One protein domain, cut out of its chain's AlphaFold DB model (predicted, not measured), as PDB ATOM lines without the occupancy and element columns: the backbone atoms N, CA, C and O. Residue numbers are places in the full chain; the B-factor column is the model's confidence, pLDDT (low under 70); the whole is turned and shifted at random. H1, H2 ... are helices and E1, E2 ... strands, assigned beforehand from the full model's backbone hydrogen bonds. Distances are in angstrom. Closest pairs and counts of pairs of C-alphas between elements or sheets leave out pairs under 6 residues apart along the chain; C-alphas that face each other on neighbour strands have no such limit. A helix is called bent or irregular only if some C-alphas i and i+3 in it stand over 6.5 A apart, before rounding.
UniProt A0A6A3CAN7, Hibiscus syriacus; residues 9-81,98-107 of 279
ATOM      1  N   PRO A   9     -21.707 -30.599 -47.865       49.16
ATOM      2  CA  PRO A   9     -21.094 -29.298 -48.096       49.16
ATOM      3  C   PRO A   9     -21.794 -28.250 -47.228       49.16
ATOM      4  O   PRO A   9     -23.002 -28.042 -47.373       49.16
ATOM      5  N   CYS A  10     -21.056 -27.577 -46.344       49.19
ATOM      6  CA  CYS A  10     -21.595 -26.404 -45.660       49.19
ATOM      7  C   CYS A  10     -21.520 -25.187 -46.591       49.19
ATOM      8  O   CYS A  10     -20.491 -24.983 -47.242       49.19
ATOM      9  N   PRO A  11     -22.569 -24.351 -46.653       53.44
ATOM     10  CA  PRO A  11     -22.487 -23.047 -47.292       53.44
ATOM     11  C   PRO A  11     -21.786 -22.052 -46.353       53.44
ATOM     12  O   PRO A  11     -22.440 -21.386 -45.554       53.44
ATOM     13  N   CYS A  12     -20.465 -21.919 -46.458       56.12
ATOM     14  CA  CYS A  12     -19.716 -20.900 -45.719       56.12
ATOM     15  C   CYS A  12     -19.962 -19.521 -46.354       56.12
ATOM     16  O   CYS A  12     -19.899 -19.392 -47.579       56.12
ATOM     17  N   ARG A  13     -20.280 -18.495 -45.551       61.94
ATOM     18  CA  ARG A  13     -20.640 -17.151 -46.034       61.94
ATOM     19  C   ARG A  13     -19.460 -16.187 -45.886       61.94
ATOM     20  O   ARG A  13     -19.289 -15.598 -44.828       61.94
ATOM     21  N   VAL A  14     -18.691 -15.987 -46.949       64.62
ATOM     22  CA  VAL A  14     -17.512 -15.110 -46.924       64.62
ATOM     23  C   VAL A  14     -17.907 -13.667 -47.243       64.62
ATOM     24  O   VAL A  14     -18.602 -13.424 -48.232       64.62
ATOM     25  N   HIS A  15     -17.460 -12.720 -46.415       66.25
ATOM     26  CA  HIS A  15     -17.651 -11.274 -46.579       66.25
ATOM     27  C   HIS A  15     -16.286 -10.587 -46.737       66.25
ATOM     28  O   HIS A  15     -15.681 -10.183 -45.750       66.25
ATOM     29  N   HIS A  16     -15.783 -10.439 -47.963       66.81
ATOM     30  CA  HIS A  16     -14.469  -9.820 -48.163       66.81
ATOM     31  C   HIS A  16     -14.498  -8.316 -47.881       66.81
ATOM     32  O   HIS A  16     -15.314  -7.596 -48.448       66.81
ATOM     33  N   ILE A  17     -13.580  -7.827 -47.045       66.38
ATOM     34  CA  ILE A  17     -13.478  -6.397 -46.692       66.38
ATOM     35  C   ILE A  17     -13.025  -5.558 -47.902       66.38
ATOM     36  O   ILE A  17     -13.475  -4.429 -48.079       66.38
ATOM     37  N   ASN A  18     -12.194  -6.138 -48.772       78.19
ATOM     38  CA  ASN A  18     -11.630  -5.501 -49.962       78.19
ATOM     39  C   ASN A  18     -12.197  -6.092 -51.264       78.19
ATOM     40  O   ASN A  18     -12.689  -7.222 -51.294       78.19
ATOM     41  N   ASN A  19     -12.076  -5.341 -52.366       84.62
ATOM     42  CA  ASN A  19     -12.359  -5.853 -53.710       84.62
ATOM     43  C   ASN A  19     -11.439  -7.044 -54.028       84.62
ATOM     44  O   ASN A  19     -10.229  -6.975 -53.821       84.62
ATOM     45  N   THR A  20     -12.006  -8.119 -54.571       89.12
ATOM     46  CA  THR A  20     -11.284  -9.354 -54.909       89.12
ATOM     47  C   THR A  20     -11.829  -9.962 -56.210       89.12
ATOM     48  O   THR A  20     -12.584  -9.318 -56.940       89.12
ATOM     49  N   ASN A  21     -11.442 -11.189 -56.552       90.62
ATOM     50  CA  ASN A  21     -11.994 -11.944 -57.678       90.62
ATOM     51  C   ASN A  21     -12.235 -13.409 -57.299       90.62
ATOM     52  O   ASN A  21     -11.663 -13.907 -56.328       90.62
ATOM     53  N   LEU A  22     -13.074 -14.111 -58.066       86.19
ATOM     54  CA  LEU A  22     -13.406 -15.513 -57.787       86.19
ATOM     55  C   LEU A  22     -12.165 -16.416 -57.700       86.19
ATOM     56  O   LEU A  22     -12.118 -17.262 -56.818       86.19
ATOM     57  N   GLY A  23     -11.148 -16.215 -58.539       86.88
ATOM     58  CA  GLY A  23      -9.914 -17.006 -58.536       86.88
ATOM     59  C   GLY A  23      -9.102 -16.863 -57.247       86.88
ATOM     60  O   GLY A  23      -8.608 -17.859 -56.722       86.88
ATOM     61  N   ALA A  24      -9.025 -15.654 -56.687       86.25
ATOM     62  CA  ALA A  24      -8.402 -15.413 -55.387       86.25
ATOM     63  C   ALA A  24      -9.163 -16.120 -54.253       86.25
ATOM     64  O   ALA A  24      -8.543 -16.743 -53.394       86.25
ATOM     65  N   ILE A  25     -10.501 -16.113 -54.295       81.94
ATOM     66  CA  ILE A  25     -11.348 -16.870 -53.356       81.94
ATOM     67  C   ILE A  25     -11.114 -18.381 -53.524       81.94
ATOM     68  O   ILE A  25     -10.965 -19.097 -52.535       81.94
ATOM     69  N   GLN A  26     -11.020 -18.883 -54.760       80.56
ATOM     70  CA  GLN A  26     -10.746 -20.302 -55.020       80.56
ATOM     71  C   GLN A  26      -9.394 -20.746 -54.468       80.56
ATOM     72  O   GLN A  26      -9.315 -21.809 -53.855       80.56
ATOM     73  N   ALA A  27      -8.353 -19.932 -54.662       83.25
ATOM     74  CA  ALA A  27      -7.024 -20.187 -54.126       83.25
ATOM     75  C   ALA A  27      -7.027 -20.170 -52.589       83.25
ATOM     76  O   ALA A  27      -6.515 -21.102 -51.974       83.25
ATOM     77  N   LEU A  28      -7.664 -19.165 -51.974       81.88
ATOM     78  CA  LEU A  28      -7.732 -19.012 -50.518       81.88
ATOM     79  C   LEU A  28      -8.439 -20.187 -49.828       81.88
ATOM     80  O   LEU A  28      -7.995 -20.643 -48.779       81.88
ATOM     81  N   PHE A  29      -9.520 -20.698 -50.425       78.94
ATOM     82  CA  PHE A  29     -10.282 -21.829 -49.884       78.94
ATOM     83  C   PHE A  29      -9.858 -23.200 -50.441       78.94
ATOM     84  O   PHE A  29     -10.473 -24.208 -50.099       78.94
ATOM     85  N   ASN A  30      -8.824 -23.250 -51.290       76.75
ATOM     86  CA  ASN A  30      -8.364 -24.446 -52.008       76.75
ATOM     87  C   ASN A  30      -9.500 -25.214 -52.731       76.75
ATOM     88  O   ASN A  30      -9.550 -26.447 -52.742       76.75
ATOM     89  N   VAL A  31     -10.448 -24.487 -53.337       73.31
ATOM     90  CA  VAL A  31     -11.596 -25.077 -54.047       73.31
ATOM     91  C   VAL A  31     -11.327 -25.166 -55.553       73.31
ATOM     92  O   VAL A  31     -11.496 -24.210 -56.311       73.31
ATOM     93  N   MET A  32     -10.942 -26.372 -55.988       62.94
ATOM     94  CA  MET A  32     -10.566 -26.747 -57.368       62.94
ATOM     95  C   MET A  32     -11.541 -26.280 -58.462       62.94
ATOM     96  O   MET A  32     -11.156 -26.105 -59.614       62.94
ATOM     97  N   SER A  33     -12.815 -26.091 -58.131       62.59
ATOM     98  CA  SER A  33     -13.797 -25.433 -58.994       62.59
ATOM     99  C   SER A  33     -14.960 -24.900 -58.155       62.59
ATOM    100  O   SER A  33     -15.193 -25.360 -57.036       62.59
ATOM    101  N   PHE A  34     -15.754 -23.997 -58.733       60.59
ATOM    102  CA  PHE A  34     -17.120 -23.734 -58.282       60.59
ATOM    103  C   PHE A  34     -18.139 -24.382 -59.251       60.59
ATOM    104  O   PHE A  34     -18.769 -23.659 -60.023       60.59
ATOM    105  N   PRO A  35     -18.407 -25.710 -59.227       49.81
ATOM    106  CA  PRO A  35     -19.422 -26.306 -60.111       49.81
ATOM    107  C   PRO A  35     -20.838 -25.762 -59.871       49.81
ATOM    108  O   PRO A  35     -21.753 -26.037 -60.641       49.81
ATOM    109  N   ARG A  36     -21.041 -25.054 -58.751       51.59
ATOM    110  CA  ARG A  36     -22.327 -24.542 -58.275       51.59
ATOM    111  C   ARG A  36     -22.197 -23.126 -57.713       51.59
ATOM    112  O   ARG A  36     -22.501 -22.878 -56.549       51.59
ATOM    113  N   LEU A  37     -21.860 -22.170 -58.580       53.78
ATOM    114  CA  LEU A  37     -22.179 -20.759 -58.322       53.78
ATOM    115  C   LEU A  37     -23.694 -20.469 -58.328       53.78
ATOM    116  O   LEU A  37     -24.077 -19.346 -58.042       53.78
ATOM    117  N   GLY A  38     -24.565 -21.469 -58.520       56.09
ATOM    118  CA  GLY A  38     -25.998 -21.368 -58.201       56.09
ATOM    119  C   GLY A  38     -26.306 -21.133 -56.712       56.09
ATOM    120  O   GLY A  38     -27.445 -20.876 -56.361       56.09
ATOM    121  N   ALA A  39     -25.305 -21.188 -55.824       61.78
ATOM    122  CA  ALA A  39     -25.411 -20.678 -54.452       61.78
ATOM    123  C   ALA A  39     -25.195 -19.143 -54.349       61.78
ATOM    124  O   ALA A  39     -25.422 -18.555 -53.290       61.78
ATOM    125  N   ASN A  40     -24.732 -18.523 -55.441       72.94
ATOM    126  CA  ASN A  40     -24.353 -17.113 -55.614       72.94
ATOM    127  C   ASN A  40     -25.018 -16.469 -56.850       72.94
ATOM    128  O   ASN A  40     -24.630 -15.370 -57.244       72.94
ATOM    129  N   ASP A  41     -25.944 -17.187 -57.494       79.56
ATOM    130  CA  ASP A  41     -26.645 -16.818 -58.729       79.56
ATOM    131  C   ASP A  41     -25.739 -16.411 -59.915       79.56
ATOM    132  O   ASP A  41     -26.120 -15.577 -60.737       79.56
ATOM    133  N   LEU A  42     -24.540 -17.008 -60.044       80.62
ATOM    134  CA  LEU A  42     -23.641 -16.763 -61.192       80.62
ATOM    135  C   LEU A  42     -23.644 -17.932 -62.205       80.62
ATOM    136  O   LEU A  42     -23.691 -19.098 -61.795       80.62
ATOM    137  N   PRO A  43     -23.527 -17.654 -63.523       81.44
ATOM    138  CA  PRO A  43     -23.404 -18.675 -64.565       81.44
ATOM    139  C   PRO A  43     -22.207 -19.619 -64.377       81.44
ATOM    140  O   PRO A  43     -21.148 -19.215 -63.895       81.44
ATOM    141  N   SER A  44     -22.322 -20.856 -64.867       77.56
ATOM    142  CA  SER A  44     -21.220 -21.838 -64.887       77.56
ATOM    143  C   SER A  44     -20.037 -21.436 -65.779       77.56
ATOM    144  O   SER A  44     -18.948 -21.979 -65.621       77.56
ATOM    145  N   SER A  45     -20.233 -20.479 -66.689       82.31
ATOM    146  CA  SER A  45     -19.201 -19.877 -67.544       82.31
ATOM    147  C   SER A  45     -18.479 -18.679 -66.909       82.31
ATOM    148  O   SER A  45     -17.639 -18.065 -67.565       82.31
ATOM    149  N   THR A  46     -18.797 -18.314 -65.661       85.25
ATOM    150  CA  THR A  46     -18.184 -17.156 -64.991       85.25
ATOM    151  C   THR A  46     -16.677 -17.382 -64.796       85.25
ATOM    152  O   THR A  46     -16.299 -18.370 -64.163       85.25
ATOM    153  N   PRO A  47     -15.799 -16.499 -65.306       86.88
ATOM    154  CA  PRO A  47     -14.358 -16.706 -65.231       86.88
ATOM    155  C   PRO A  47     -13.814 -16.445 -63.813       86.88
ATOM    156  O   PRO A  47     -14.377 -15.624 -63.085       86.88
ATOM    157  N   PRO A  48     -12.663 -17.035 -63.432       86.94
ATOM    158  CA  PRO A  48     -11.991 -16.732 -62.163       86.94
ATOM    159  C   PRO A  48     -11.655 -15.241 -61.986       86.94
ATOM    160  O   PRO A  48     -11.634 -14.738 -60.869       86.94
ATOM    161  N   SER A  49     -11.450 -14.505 -63.081       90.38
ATOM    162  CA  SER A  49     -11.219 -13.054 -63.073       90.38
ATOM    163  C   SER A  49     -12.461 -12.209 -62.753       90.38
ATOM    164  O   SER A  49     -12.340 -10.989 -62.658       90.38
ATOM    165  N   TYR A  50     -13.646 -12.811 -62.580       89.81
ATOM    166  CA  TYR A  50     -14.861 -12.085 -62.213       89.81
ATOM    167  C   TYR A  50     -14.675 -11.343 -60.885       89.81
ATOM    168  O   TYR A  50     -14.413 -11.958 -59.847       89.81
ATOM    169  N   ALA A  51     -14.820 -10.019 -60.939       91.38
ATOM    170  CA  ALA A  51     -14.627  -9.141 -59.798       91.38
ATOM    171  C   ALA A  51     -15.747  -9.307 -58.759       91.38
ATOM    172  O   ALA A  51     -16.941  -9.259 -59.062       91.38
ATOM    173  N   VAL A  52     -15.336  -9.453 -57.506       87.50
ATOM    174  CA  VAL A  52     -16.193  -9.479 -56.324       87.50
ATOM    175  C   VAL A  52     -15.946  -8.170 -55.584       87.50
ATOM    176  O   VAL A  52     -14.846  -7.929 -55.089       87.50
ATOM    177  N   ALA A  53     -16.958  -7.304 -55.555       87.00
ATOM    178  CA  ALA A  53     -16.889  -6.044 -54.825       87.00
ATOM    179  C   ALA A  53     -16.711  -6.285 -53.316       87.00
ATOM    180  O   ALA A  53     -17.195  -7.286 -52.784       87.00
ATOM    181  N   ALA A  54     -16.066  -5.338 -52.635       82.62
ATOM    182  CA  ALA A  54     -16.000  -5.284 -51.181       82.62
ATOM    183  C   ALA A  54     -17.391  -5.465 -50.544       82.62
ATOM    184  O   ALA A  54     -18.411  -5.056 -51.099       82.62
ATOM    185  N   GLN A  55     -17.417  -6.115 -49.383       78.62
ATOM    186  CA  GLN A  55     -18.593  -6.502 -48.595       78.62
ATOM    187  C   GLN A  55     -19.577  -7.465 -49.290       78.62
ATOM    188  O   GLN A  55     -20.486  -7.978 -48.629       78.62
ATOM    189  N   ARG A  56     -19.397  -7.786 -50.582       81.88
ATOM    190  CA  ARG A  56     -20.242  -8.759 -51.281       81.88
ATOM    191  C   ARG A  56     -20.064 -10.148 -50.677       81.88
ATOM    192  O   ARG A  56     -18.966 -10.696 -50.624       81.88
ATOM    193  N   VAL A  57     -21.194 -10.742 -50.313       76.75
ATOM    194  CA  VAL A  57     -21.278 -12.130 -49.867       76.75
ATOM    195  C   VAL A  57     -20.972 -13.087 -51.013       76.75
ATOM    196  O   VAL A  57     -21.659 -13.060 -52.035       76.75
ATOM    197  N   ILE A  58     -20.017 -13.990 -50.795       78.19
ATOM    198  CA  ILE A  58     -19.800 -15.174 -51.630       78.19
ATOM    199  C   ILE A  58     -19.949 -16.426 -50.764       78.19
ATOM    200  O   ILE A  58     -19.289 -16.593 -49.739       78.19
ATOM    201  N   ARG A  59     -20.836 -17.328 -51.181       75.94
ATOM    202  CA  ARG A  59     -20.991 -18.662 -50.607       75.94
ATOM    203  C   ARG A  59     -19.925 -19.586 -51.177       75.94
ATOM    204  O   ARG A  59     -19.907 -19.827 -52.388       75.94
ATOM    205  N   VAL A  60     -19.078 -20.123 -50.308       74.31
ATOM    206  CA  VAL A  60     -18.027 -21.081 -50.669       74.31
ATOM    207  C   VAL A  60     -18.422 -22.468 -50.147       74.31
ATOM    208  O   VAL A  60     -18.713 -22.602 -48.958       74.31
ATOM    209  N   PRO A  61     -18.476 -23.504 -51.006       68.94
ATOM    210  CA  PRO A  61     -18.748 -24.865 -50.564       68.94
ATOM    211  C   PRO A  61     -17.487 -25.477 -49.945       68.94
ATOM    212  O   PRO A  61     -16.510 -25.721 -50.652       68.94
ATOM    213  N   ILE A  62     -17.522 -25.763 -48.643       70.00
ATOM    214  CA  ILE A  62     -16.426 -26.430 -47.922       70.00
ATOM    215  C   ILE A  62     -16.910 -27.794 -47.414       70.00
ATOM    216  O   ILE A  62     -18.069 -27.959 -47.023       70.00
ATOM    217  N   ASN A  63     -16.026 -28.796 -47.446       66.31
ATOM    218  CA  ASN A  63     -16.306 -30.123 -46.903       66.31
ATOM    219  C   ASN A  63     -16.383 -30.060 -45.376       66.31
ATOM    220  O   ASN A  63     -15.398 -29.722 -44.723       66.31
ATOM    221  N   CYS A  64     -17.523 -30.446 -44.808       64.06
ATOM    222  CA  CYS A  64     -17.718 -30.508 -43.364       64.06
ATOM    223  C   CYS A  64     -17.801 -31.941 -42.850       64.06
ATOM    224  O   CYS A  64     -18.388 -32.812 -43.497       64.06
ATOM    225  N   VAL A  65     -17.297 -32.148 -41.636       62.12
ATOM    226  CA  VAL A  65     -17.570 -33.319 -40.801       62.12
ATOM    227  C   VAL A  65     -18.215 -32.839 -39.504       62.12
ATOM    228  O   VAL A  65     -17.765 -31.884 -38.882       62.12
ATOM    229  N   CYS A  66     -19.290 -33.506 -39.094       62.00
ATOM    230  CA  CYS A  66     -19.919 -33.270 -37.799       62.00
ATOM    231  C   CYS A  66     -19.278 -34.171 -36.737       62.00
ATOM    232  O   CYS A  66     -19.274 -35.395 -36.893       62.00
ATOM    233  N   TYR A  67     -18.803 -33.589 -35.637       56.78
ATOM    234  CA  TYR A  67     -18.265 -34.304 -34.483       56.78
ATOM    235  C   TYR A  67     -18.828 -33.734 -33.176       56.78
ATOM    236  O   TYR A  67     -18.839 -32.526 -32.962       56.78
ATOM    237  N   ASN A  68     -19.327 -34.615 -32.304       57.88
ATOM    238  CA  ASN A  68     -19.928 -34.277 -31.005       57.88
ATOM    239  C   ASN A  68     -20.954 -33.116 -31.036       57.88
ATOM    240  O   ASN A  68     -21.015 -32.287 -30.133       57.88
ATOM    241  N   GLY A  69     -21.751 -33.034 -32.106       54.38
ATOM    242  CA  GLY A  69     -22.761 -31.987 -32.294       54.38
ATOM    243  C   GLY A  69     -22.247 -30.666 -32.876       54.38
ATOM    244  O   GLY A  69     -23.091 -29.856 -33.240       54.38
ATOM    245  N   SER A  70     -20.930 -30.487 -33.026       55.38
ATOM    246  CA  SER A  70     -20.293 -29.367 -33.733       55.38
ATOM    247  C   SER A  70     -19.941 -29.748 -35.177       55.38
ATOM    248  O   SER A  70     -19.704 -30.922 -35.473       55.38
ATOM    249  N   GLY A  71     -19.907 -28.773 -36.086       59.75
ATOM    250  CA  GLY A  71     -19.428 -28.943 -37.459       59.75
ATOM    251  C   GLY A  71     -18.024 -28.369 -37.624       59.75
ATOM    252  O   GLY A  71     -17.788 -27.222 -37.266       59.75
ATOM    253  N   THR A  72     -17.097 -29.135 -38.201       59.31
ATOM    254  CA  THR A  72     -15.748 -28.661 -38.540       59.31
ATOM    255  C   THR A  72     -15.450 -28.856 -40.023       59.31
ATOM    256  O   THR A  72     -15.932 -29.799 -40.658       59.31
ATOM    257  N   SER A  73     -14.641 -27.963 -40.599       63.59
ATOM    258  CA  SER A  73     -14.067 -28.141 -41.934       63.59
ATOM    259  C   SER A  73     -13.130 -29.356 -41.938       63.59
ATOM    260  O   SER A  73     -12.139 -29.410 -41.213       63.59
ATOM    261  N   SER A  74     -13.441 -30.356 -42.762       58.28
ATOM    262  CA  SER A  74     -12.643 -31.576 -42.893       58.28
ATOM    263  C   SER A  74     -11.581 -31.381 -43.965       58.28
ATOM    264  O   SER A  74     -11.888 -31.461 -45.155       58.28
ATOM    265  N   GLY A  75     -10.340 -31.138 -43.538       58.38
ATOM    266  CA  GLY A  75      -9.284 -30.670 -44.436       58.38
ATOM    267  C   GLY A  75      -9.588 -29.253 -44.921       58.38
ATOM    268  O   GLY A  75      -9.688 -29.025 -46.124       58.38
ATOM    269  N   GLY A  76      -9.821 -28.336 -43.971       63.53
ATOM    270  CA  GLY A  76     -10.010 -26.913 -44.250       63.53
ATOM    271  C   GLY A  76      -8.828 -26.304 -45.018       63.53
ATOM    272  O   GLY A  76      -7.783 -26.945 -45.162       63.53
ATOM    273  N   PRO A  77      -8.982 -25.080 -45.546       71.62
ATOM    274  CA  PRO A  77      -7.910 -24.441 -46.289       71.62
ATOM    275  C   PRO A  77      -6.650 -24.318 -45.439       71.62
ATOM    276  O   PRO A  77      -6.693 -23.993 -44.251       71.62
ATOM    277  N   THR A  78      -5.517 -24.564 -46.082       78.81
ATOM    278  CA  THR A  78      -4.202 -24.307 -45.517       78.81
ATOM    279  C   THR A  78      -3.741 -22.933 -45.977       78.81
ATOM    280  O   THR A  78      -3.664 -22.656 -47.174       78.81
ATOM    281  N   TYR A  79      -3.418 -22.064 -45.026       81.00
ATOM    282  CA  TYR A  79      -2.868 -20.749 -45.321       81.00
ATOM    283  C   TYR A  79      -1.359 -20.760 -45.093       81.00
ATOM    284  O   TYR A  79      -0.888 -21.218 -44.056       81.00
ATOM    285  N   THR A  80      -0.586 -20.284 -46.072       82.38
ATOM    286  CA  THR A  80       0.857 -20.074 -45.891       82.38
ATOM    287  C   THR A  80       1.066 -18.658 -45.385       82.38
ATOM    288  O   THR A  80       0.735 -17.716 -46.103       82.38
ATOM    289  N   VAL A  81       1.635 -18.525 -44.189       80.25
ATOM    290  CA  VAL A  81       1.950 -17.238 -43.558       80.25
ATOM    291  C   VAL A  81       2.862 -16.395 -44.465       80.25
ATOM    292  O   VAL A  81       3.874 -16.883 -44.985       80.25
ATOM    293  N   LEU A  98     -14.257 -15.596 -40.223       71.56
ATOM    294  CA  LEU A  98     -14.854 -16.945 -40.306       71.56
ATOM    295  C   LEU A  98     -14.297 -17.961 -39.294       71.56
ATOM    296  O   LEU A  98     -14.834 -19.066 -39.188       71.56
ATOM    297  N   VAL A  99     -13.205 -17.596 -38.624       72.50
ATOM    298  CA  VAL A  99     -12.487 -18.338 -37.580       72.50
ATOM    299  C   VAL A  99     -11.933 -17.328 -36.578       72.50
ATOM    300  O   VAL A  99     -11.585 -16.208 -36.964       72.50
ATOM    301  N   LEU A 100     -11.798 -17.706 -35.308       76.56
ATOM    302  CA  LEU A 100     -11.128 -16.884 -34.302       76.56
ATOM    303  C   LEU A 100      -9.641 -17.250 -34.209       76.56
ATOM    304  O   LEU A 100      -9.259 -18.416 -34.295       76.56
ATOM    305  N   PHE A 101      -8.779 -16.261 -33.961       74.56
ATOM    306  CA  PHE A 101      -7.333 -16.494 -33.854       74.56
ATOM    307  C   PHE A 101      -6.913 -17.551 -32.800       74.56
ATOM    308  O   PHE A 101      -5.950 -18.268 -33.080       74.56
ATOM    309  N   PRO A 102      -7.600 -17.732 -31.644       74.00
ATOM    310  CA  PRO A 102      -7.272 -18.802 -30.701       74.00
ATOM    311  C   PRO A 102      -7.606 -20.189 -31.258       74.00
ATOM    312  O   PRO A 102      -6.873 -21.132 -31.006       74.00
ATOM    313  N   GLU A 103      -8.654 -20.317 -32.076       72.88
ATOM    314  CA  GLU A 103      -9.025 -21.593 -32.701       72.88
ATOM    315  C   GLU A 103      -7.971 -22.018 -33.730       72.88
ATOM    316  O   GLU A 103      -7.603 -23.193 -33.800       72.88
ATOM    317  N   ILE A 104      -7.420 -21.052 -34.482       75.81
ATOM    318  CA  ILE A 104      -6.256 -21.297 -35.344       75.81
ATOM    319  C   ILE A 104      -5.051 -21.722 -34.492       75.81
ATOM    320  O   ILE A 104      -4.351 -22.659 -34.872       75.81
ATOM    321  N   ALA A 105      -4.806 -21.072 -33.350       74.62
ATOM    322  CA  ALA A 105      -3.692 -21.434 -32.479       74.62
ATOM    323  C   ALA A 105      -3.827 -22.876 -31.949       74.62
ATOM    324  O   ALA A 105      -2.923 -23.689 -32.158       74.62
ATOM    325  N   ASP A 106      -4.982 -23.217 -31.372       71.50
ATOM    326  CA  ASP A 106      -5.283 -24.531 -30.800       71.50
ATOM    327  C   ASP A 106      -5.133 -25.659 -31.834       71.50
ATOM    328  O   ASP A 106      -4.423 -26.637 -31.599       71.50
ATOM    329  N   ALA A 107      -5.733 -25.522 -33.023       70.31
ATOM    330  CA  ALA A 107      -5.690 -26.577 -34.042       70.31
ATOM    331  C   ALA A 107      -4.323 -26.756 -34.723       70.31
ATOM    332  O   ALA A 107      -4.104 -27.771 -35.391       70.31
TER     333      ALA A 107
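Overview. This is residues 9 to 81 and 98 to 107 of the 279 residues of a protein of Hibiscus syriacus (UniProt A0A6A3CAN7). The domain is a narrow, bent ribbon of three antiparallel strands built along the long strand E2, which pairs with E1 over its first part and with E3 over its last. The short helix H1 and much of a long loop, residues 29 to 56, lie toward the E1 end of the ribbon, while residues 99 to 107, with helix H2, stand free. The printed part has 83 residues, with two named helices and four named strands in the order E1 H1 E2 E3 E4 H2; the sheet order is E1, E2, E3. The class is mixed, helices and strands, with 39 residues in named elements, under half of those printed. The whole is compact, with a radius of gyration of the C-alphas of 13.6 A, yet elongated, spanning 38 by 25 by 20 A.

Arrangement. E1, residues 9 to 15, is an edge strand and the antiparallel neighbour of the inner strand E2, residues 57 to 67, at 138 degrees between their directions. C-alphas 13 and 59 face each other at 4.8 A, and N 14 and O 58 are within hydrogen-bond range at 2.9 A. H1, residues 22 to 28, only grazes the sheet, with its residues 22 to 26. Before it, residues 20 to 21 pair antiparallel with residues 51 to 52. E2 bends by 64 degrees at residue 63, and its pairing is staggered: residues 57 to 63 pair with E1, residues 64 to 67 with E3, residues 70 to 73. E2 and E3 form a hairpin, antiparallel at 118 degrees, with N 67 and O 70 at 2.8 A. The sheet is only just strongly twisted, its C-alphas lying up to 4.5 A off the best plane. E4, residues 78 to 80, pairs with no named strand; its closest C-alpha to H1 is that of Tyr 79, 7.3 A from Leu 28. H2, residues 101 to 107, is not on the sheet and is apart from H1. In H1 and H2 every O i to N i+4 pair is within hydrogen-bond range.

Along the chain. E1 begins at C-alpha 9, (-21.094, -29.298, -48.096), and is 18.4 A long. H1 measures 9.9 A. E2, 27.2 A long, ends at C-alpha 67, (-18.265, -34.304, -34.483). E3 measures 10.4 A and E4 6.6 A. H2, 10.2 A long, ends at C-alpha 107, (-5.690, -26.577, -34.042).

Size, cuts and confidence. The two C-alphas farthest apart, those of Ser 45 and Asp 106, are 39.6 A apart. Residues 82 to 97 are cut out, with 17.1 A between C-alphas 81 and 98. The link from H1 to E2 is long, with 28 residues. The mean pLDDT of the printed part is 72.2; it is under 70 at residues 9 to 17, 32 to 39, 61 and 63 to 76.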